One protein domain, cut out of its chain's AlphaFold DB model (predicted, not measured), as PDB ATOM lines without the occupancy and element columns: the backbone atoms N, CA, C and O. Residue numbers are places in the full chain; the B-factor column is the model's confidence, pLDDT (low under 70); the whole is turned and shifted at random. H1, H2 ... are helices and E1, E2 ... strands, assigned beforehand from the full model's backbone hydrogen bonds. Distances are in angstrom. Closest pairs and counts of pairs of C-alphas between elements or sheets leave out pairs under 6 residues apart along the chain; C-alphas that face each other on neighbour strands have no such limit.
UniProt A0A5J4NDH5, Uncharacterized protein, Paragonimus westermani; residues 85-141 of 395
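Overview. This is residues 85 to 141 of the 395 residues of an uncharacterized protein of Paragonimus westermani (UniProt A0A5J4NDH5). With little regular structure, the domain is a small hairpin of strands E1 and E2, with short helix H1 at its base, at one end of a long winding stretch without named elements, residues 85 to 119. The hairpin's tip, residues 126 to 131, sticks out. The printed part has 57 residues, with 12 in named elements in the order H1, E1, E2; the class is mixed, the sheet antiparallel. It is elongated, 42 by 26 by 19 A, and only just loose, close to extended, with a radius of gyration of the C-alphas of 15.2 A.

Arrangement. E1, residues 124 to 127, and E2, residues 130 to 133, form an antiparallel hairpin at 144 degrees; N 125 and O 132, 2.9 A apart, are within hydrogen-bond range. The closest C-alphas of H1, residues 120 to 123, and E2 are those of Thr 123 and Gln 133, 5.5 A apart. H1 is too short for an O i to N i+4 pair; its one O i to N i+3 pair is within range.

Along the chain. E1 spans 9.9 A and E2 10.2 A, ending at C-alpha 133 (222.956, 191.186, 331.588). H1 spans 5.3 A from C-alpha 120 (222.834, 196.770, 329.600).

Size, cuts and confidence. The farthest C-alphas, Lys 88 and Tyr 122, are 42.6 A apart. The printed part has no cut; both links are tight. pLDDT is under 70 at residues 96 to 99 and 104 to 112.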
ATOM      1  N   PRO A  85     197.190 168.797 324.645       82.12
ATOM      2  CA  PRO A  85     198.087 168.348 323.593       82.12
ATOM      3  C   PRO A  85     198.571 169.520 322.736       82.12
ATOM      4  O   PRO A  85     197.786 170.398 322.371       82.12
ATOM      5  N   ARG A  86     199.849 169.500 322.342       78.69
ATOM      6  CA  ARG A  86     200.468 170.542 321.505       78.69
ATOM      7  C   ARG A  86     199.684 170.824 320.216       78.69
ATOM      8  O   ARG A  86     199.677 171.960 319.757       78.69
ATOM      9  N   SER A  87     198.996 169.824 319.661       82.50
ATOM     10  CA  SER A  87     198.148 169.945 318.467       82.50
ATOM     11  C   SER A  87     196.964 170.903 318.637       82.50
ATOM     12  O   SER A  87     196.582 171.547 317.668       82.50
ATOM     13  N   LYS A  88     196.423 171.026 319.854       82.94
ATOM     14  CA  LYS A  88     195.299 171.913 320.199       82.94
ATOM     15  C   LYS A  88     195.757 173.240 320.813       82.94
ATOM     16  O   LYS A  88     194.943 174.007 321.312       82.94
ATOM     17  N   CYS A  89     197.064 173.486 320.836       76.50
ATOM     18  CA  CYS A  89     197.644 174.644 321.494       76.50
ATOM     19  C   CYS A  89     197.459 175.891 320.615       76.50
ATOM     20  O   CYS A  89     198.015 175.914 319.516       76.50
ATOM     21  N   PRO A  90     196.739 176.936 321.073       78.50
ATOM     22  CA  PRO A  90     196.456 178.121 320.262       78.50
ATOM     23  C   PRO A  90     197.694 178.773 319.621       78.50
ATOM     24  O   PRO A  90     197.631 179.107 318.440       78.50
ATOM     25  N   PRO A  91     198.857 178.879 320.301       78.25
ATOM     26  CA  PRO A  91     200.033 179.472 319.691       78.25
ATOM     27  C   PRO A  91     200.853 178.506 318.831       78.25
ATOM     28  O   PRO A  91     202.023 178.764 318.557       78.25
ATOM     29  N   LYS A  92     200.318 177.340 318.442       79.19
ATOM     30  CA  LYS A  92     201.096 176.314 317.734       79.19
ATOM     31  C   LYS A  92     201.754 176.800 316.463       79.19
ATOM     32  O   LYS A  92     202.927 176.494 316.267       79.19
ATOM     33  N   GLU A  93     201.019 177.579 315.693       79.25
ATOM     34  CA  GLU A  93     201.450 178.113 314.406       79.25
ATOM     35  C   GLU A  93     201.505 179.648 314.432       79.25
ATOM     36  O   GLU A  93     201.780 180.280 313.420       79.25
ATOM     37  N   SER A  94     201.294 180.261 315.604       74.88
ATOM     38  CA  SER A  94     201.424 181.706 315.769       74.88
ATOM     39  C   SER A  94     202.886 182.109 315.926       74.88
ATOM     40  O   SER A  94     203.650 181.461 316.652       74.88
ATOM     41  N   LEU A  95     203.244 183.233 315.314       75.44
ATOM     42  CA  LEU A  95     204.536 183.882 315.481       75.44
ATOM     43  C   LEU A  95     204.518 184.760 316.740       75.44
ATOM     44  O   LEU A  95     203.607 185.559 316.936       75.44
ATOM     45  N   CYS A  96     205.518 184.612 317.607       69.50
ATOM     46  CA  CYS A  96     205.682 185.489 318.762       69.50
ATOM     47  C   CYS A  96     206.256 186.837 318.312       69.50
ATOM     48  O   CYS A  96     207.398 186.894 317.862       69.50
ATOM     49  N   HIS A  97     205.507 187.927 318.485       66.12
ATOM     50  CA  HIS A  97     205.904 189.267 318.032       66.12
ATOM     51  C   HIS A  97     207.130 189.863 318.755       66.12
ATOM     52  O   HIS A  97     207.707 190.827 318.269       66.12
ATOM     53  N   ASN A  98     207.568 189.287 319.881       55.28
ATOM     54  CA  ASN A  98     208.750 189.753 320.622       55.28
ATOM     55  C   ASN A  98     210.054 189.025 320.255       55.28
ATOM     56  O   ASN A  98     211.128 189.585 320.439       55.28
ATOM     57  N   CYS A  99     210.000 187.784 319.764       69.31
ATOM     58  CA  CYS A  99     211.214 187.033 319.399       69.31
ATOM     59  C   CYS A  99     211.177 186.422 317.996       69.31
ATOM     60  O   CYS A  99     212.103 185.708 317.617       69.31
ATOM     61  N   ASN A 100     210.103 186.662 317.244       71.06
ATOM     62  CA  ASN A 100     209.836 186.139 315.906       71.06
ATOM     63  C   ASN A 100     209.885 184.604 315.777       71.06
ATOM     64  O   ASN A 100     209.911 184.073 314.669       71.06
ATOM     65  N   LYS A 101     209.860 183.866 316.897       73.75
ATOM     66  CA  LYS A 101     209.803 182.396 316.914       73.75
ATOM     67  C   LYS A 101     208.353 181.921 316.957       73.75
ATOM     68  O   LYS A 101     207.521 182.495 317.659       73.75
ATOM     69  N   VAL A 102     208.061 180.843 316.237       74.88
ATOM     70  CA  VAL A 102     206.739 180.202 316.228       74.88
ATOM     71  C   VAL A 102     206.543 179.299 317.445       74.88
ATOM     72  O   VAL A 102     207.502 178.743 317.984       74.88
ATOM     73  N   GLY A 103     205.296 179.115 317.877       72.12
ATOM     74  CA  GLY A 103     204.949 178.024 318.789       72.12
ATOM     75  C   GLY A 103     204.685 178.395 320.248       72.12
ATOM     76  O   GLY A 103     204.466 177.490 321.053       72.12
ATOM     77  N   HIS A 104     204.694 179.681 320.598       67.12
ATOM     78  CA  HIS A 104     204.347 180.178 321.931       67.12
ATOM     79  C   HIS A 104     203.723 181.574 321.837       67.12
ATOM     80  O   HIS A 104     203.996 182.321 320.895       67.12
ATOM     81  N   PHE A 105     202.894 181.922 322.820       59.50
ATOM     82  CA  PHE A 105     202.559 183.324 323.043       59.50
ATOM     83  C   PHE A 105     203.730 184.009 323.728       59.50
ATOM     84  O   PHE A 105     204.492 183.360 324.447       59.50
ATOM     85  N   GLN A 106     203.861 185.316 323.526       56.88
ATOM     86  CA  GLN A 106     204.792 186.131 324.288       56.88
ATOM     87  C   GLN A 106     204.537 185.893 325.782       56.88
ATOM     88  O   GLN A 106     203.509 186.300 326.316       56.88
ATOM     89  N   ARG A 107     205.449 185.169 326.446       45.41
ATOM     90  CA  ARG A 107     205.442 185.087 327.909       45.41
ATOM     91  C   ARG A 107     205.678 186.498 328.417       45.41
ATOM     92  O   ARG A 107     206.549 187.180 327.870       45.41
ATOM     93  N   GLY A 108     204.854 186.909 329.381       43.16
ATOM     94  CA  GLY A 108     204.829 188.253 329.944       43.16
ATOM     95  C   GLY A 108     206.241 188.796 330.074       43.16
ATOM     96  O   GLY A 108     207.083 188.223 330.761       43.16
ATOM     97  N   ALA A 109     206.532 189.853 329.320       33.38
ATOM     98  CA  ALA A 109     207.743 190.610 329.535       33.38
ATOM     99  C   ALA A 109     207.575 191.264 330.906       33.38
ATOM    100  O   ALA A 109     206.847 192.242 331.032       33.38
ATOM    101  N   TYR A 110     208.221 190.691 331.920       46.47
ATOM    102  CA  TYR A 110     208.064 191.073 333.326       46.47
ATOM    103  C   TYR A 110     208.471 192.516 333.649       46.47
ATOM    104  O   TYR A 110     208.192 193.003 334.735       46.47
ATOM    105  N   HIS A 111     209.017 193.236 332.666       54.44
ATOM    106  CA  HIS A 111     208.999 194.689 332.607       54.44
ATOM    107  C   HIS A 111     208.763 195.132 331.157       54.44
ATOM    108  O   HIS A 111     209.440 194.642 330.254       54.44
ATOM    109  N   PRO A 112     207.844 196.061 330.861       58.12
ATOM    110  CA  PRO A 112     207.647 196.520 329.486       58.12
ATOM    111  C   PRO A 112     208.828 197.354 328.959       58.12
ATOM    112  O   PRO A 112     209.029 197.425 327.748       58.12
ATOM    113  N   VAL A 113     209.657 197.926 329.841       72.19
ATOM    114  CA  VAL A 113     210.733 198.853 329.462       72.19
ATOM    115  C   VAL A 113     212.019 198.099 329.105       72.19
ATOM    116  O   VAL A 113     212.627 197.446 329.956       72.19
ATOM    117  N   GLN A 114     212.423 198.178 327.835       77.62
ATOM    118  CA  GLN A 114     213.715 197.678 327.357       77.62
ATOM    119  C   GLN A 114     214.848 198.599 327.819       77.62
ATOM    120  O   GLN A 114     214.684 199.818 327.822       77.62
ATOM    121  N   ILE A 115     215.985 198.006 328.188       82.31
ATOM    122  CA  ILE A 115     217.215 198.758 328.464       82.31
ATOM    123  C   ILE A 115     217.917 199.023 327.132       82.31
ATOM    124  O   ILE A 115     217.928 198.155 326.251       82.31
ATOM    125  N   ARG A 116     218.480 200.222 326.978       79.12
ATOM    126  CA  ARG A 116     219.263 200.577 325.795       79.12
ATOM    127  C   ARG A 116     220.517 199.705 325.713       79.12
ATOM    128  O   ARG A 116     221.085 199.344 326.735       79.12
ATOM    129  N   GLU A 117     220.954 199.348 324.507       82.50
ATOM    130  CA  GLU A 117     222.060 198.392 324.324       82.50
ATOM    131  C   GLU A 117     223.365 198.834 325.013       82.50
ATOM    132  O   GLU A 117     224.079 198.004 325.564       82.50
ATOM    133  N   ASP A 118     223.627 200.141 325.034       87.94
ATOM    134  CA  ASP A 118     224.772 200.786 325.685       87.94
ATOM    135  C   ASP A 118     224.707 200.767 327.221       87.94
ATOM    136  O   ASP A 118     225.737 200.886 327.879       87.94
ATOM    137  N   GLU A 119     223.522 200.573 327.805       84.62
ATOM    138  CA  GLU A 119     223.303 200.599 329.255       84.62
ATOM    139  C   GLU A 119     223.199 199.203 329.887       84.62
ATOM    140  O   GLU A 119     223.331 199.066 331.104       84.62
ATOM    141  N   LYS A 120     222.990 198.147 329.087       86.38
ATOM    142  CA  LYS A 120     222.834 196.770 329.600       86.38
ATOM    143  C   LYS A 120     224.042 196.294 330.399       86.38
ATOM    144  O   LYS A 120     223.876 195.529 331.349       86.38
ATOM    145  N   LEU A 121     225.234 196.771 330.040       88.88
ATOM    146  CA  LEU A 121     226.485 196.416 330.708       88.88
ATOM    147  C   LEU A 121     226.521 196.840 332.182       88.88
ATOM    148  O   LEU A 121     227.197 196.187 332.956       88.88
ATOM    149  N   TYR A 122     225.776 197.880 332.581       87.88
ATOM    150  CA  TYR A 122     225.688 198.328 333.982       87.88
ATOM    151  C   TYR A 122     224.707 197.503 334.818       87.88
ATOM    152  O   TYR A 122     224.494 197.774 335.999       87.88
ATOM    153  N   THR A 123     224.047 196.537 334.185       87.06
ATOM    154  CA  THR A 123     223.082 195.637 334.816       87.06
ATOM    155  C   THR A 123     223.596 194.201 334.806       87.06
ATOM    156  O   THR A 123     222.807 193.256 334.820       87.06
ATOM    157  N   ASP A 124     224.912 194.024 334.708       89.19
ATOM    158  CA  ASP A 124     225.514 192.709 334.700       89.19
ATOM    159  C   ASP A 124     225.485 192.056 336.089       89.19
ATOM    160  O   ASP A 124     225.508 192.708 337.134       89.19
ATOM    161  N   PHE A 125     225.354 190.734 336.105       88.75
ATOM    162  CA  PHE A 125     225.411 189.936 337.320       88.75
ATOM    163  C   PHE A 125     225.999 188.561 337.023       88.75
ATOM    164  O   PHE A 125     225.798 187.994 335.947       88.75
ATOM    165  N   GLU A 126     226.717 188.011 337.996       94.12
ATOM    166  CA  GLU A 126     227.247 186.656 337.916       94.12
ATOM    167  C   GLU A 126     226.215 185.657 338.449       94.12
ATOM    168  O   GLU A 126     225.676 185.812 339.548       94.12
ATOM    169  N   ALA A 127     225.954 184.605 337.681       91.88
ATOM    170  CA  ALA A 127     225.188 183.455 338.140       91.88
ATOM    171  C   ALA A 127     225.835 182.178 337.606       91.88
ATOM    172  O   ALA A 127     226.144 182.082 336.425       91.88
ATOM    173  N   CYS A 128     226.030 181.176 338.468       90.38
ATOM    174  CA  CYS A 128     226.629 179.896 338.072       90.38
ATOM    175  C   CYS A 128     227.962 180.040 337.303       90.38
ATOM    176  O   CYS A 128     228.208 179.272 336.378       90.38
ATOM    177  N   SER A 129     228.803 181.010 337.684       88.75
ATOM    178  CA  SER A 129     230.094 181.310 337.038       88.75
ATOM    179  C   SER A 129     230.021 181.853 335.605       88.75
ATOM    180  O   SER A 129     231.054 181.956 334.948       88.75
ATOM    181  N   ASP A 130     228.835 182.261 335.146       92.00
ATOM    182  CA  ASP A 130     228.638 182.997 333.899       92.00
ATOM    183  C   ASP A 130     228.154 184.428 334.186       92.00
ATOM    184  O   ASP A 130     227.450 184.683 335.170       92.00
ATOM    185  N   LEU A 131     228.503 185.362 333.297       91.75
ATOM    186  CA  LEU A 131     228.061 186.753 333.366       91.75
ATOM    187  C   LEU A 131     226.803 186.958 332.511       91.75
ATOM    188  O   LEU A 131     226.795 186.679 331.310       91.75
ATOM    189  N   TYR A 132     225.749 187.482 333.127       88.94
ATOM    190  CA  TYR A 132     224.472 187.790 332.487       88.94
ATOM    191  C   TYR A 132     224.210 189.286 332.544       88.94
ATOM    192  O   TYR A 132     224.689 189.963 333.441       88.94
ATOM    193  N   GLN A 133     223.413 189.796 331.609       87.94
ATOM    194  CA  GLN A 133     222.956 191.186 331.588       87.94
ATOM    195  C   GLN A 133     221.439 191.224 331.461       87.94
ATOM    196  O   GLN A 133     220.836 190.373 330.794       87.94
ATOM    197  N   PHE A 134     220.803 192.229 332.058       85.44
ATOM    198  CA  PHE A 134     219.371 192.413 331.889       85.44
ATOM    199  C   PHE A 134     219.051 193.086 330.547       85.44
ATOM    200  O   PHE A 134     219.585 194.129 330.186       85.44
ATOM    201  N   CYS A 135     218.096 192.522 329.804       82.75
ATOM    202  CA  CYS A 135     217.566 193.151 328.584       82.75
ATOM    203  C   CYS A 135     216.451 194.172 328.870       82.75
ATOM    204  O   CYS A 135     215.994 194.879 327.969       82.75
ATOM    205  N   ARG A 136     215.943 194.190 330.103       80.56
ATOM    206  CA  ARG A 136     214.794 194.979 330.555       80.56
ATOM    207  C   ARG A 136     215.045 195.441 331.980       80.56
ATOM    208  O   ARG A 136     215.729 194.731 332.704       80.56
ATOM    209  N   ILE A 137     214.491 196.591 332.358       79.44
ATOM    210  CA  ILE A 137     214.733 197.218 333.668       79.44
ATOM    211  C   ILE A 137     214.490 196.195 334.789       79.44
ATOM    212  O   ILE A 137     213.348 195.765 334.923       79.44
ATOM    213  N   PRO A 138     215.509 195.779 335.564       78.19
ATOM    214  CA  PRO A 138     215.312 194.856 336.673       78.19
ATOM    215  C   PRO A 138     214.806 195.587 337.920       78.19
ATOM    216  O   PRO A 138     214.855 196.816 338.021       78.19
ATOM    217  N   PHE A 139     214.347 194.829 338.912       72.62
ATOM    218  CA  PHE A 139     214.058 195.386 340.230       72.62
ATOM    219  C   PHE A 139     215.337 195.884 340.916       72.62
ATOM    220  O   PHE A 139     216.408 195.308 340.749       72.62
ATOM    221  N   GLY A 140     215.207 196.937 341.725       73.69
ATOM    222  CA  GLY A 140     216.300 197.465 342.548       73.69
ATOM    223  C   GLY A 140     217.169 198.529 341.876       73.69
ATOM    224  O   GLY A 140     217.979 199.146 342.561       73.69
ATOM    225  N   VAL A 141     216.982 198.808 340.583       79.25
ATOM    226  CA  VAL A 141     217.682 199.925 339.928       79.25
ATOM    227  C   VAL A 141     217.060 201.260 340.314       79.25
ATOM    228  O   VAL A 141     215.836 201.423 340.283       79.25
TER     229      VAL A 141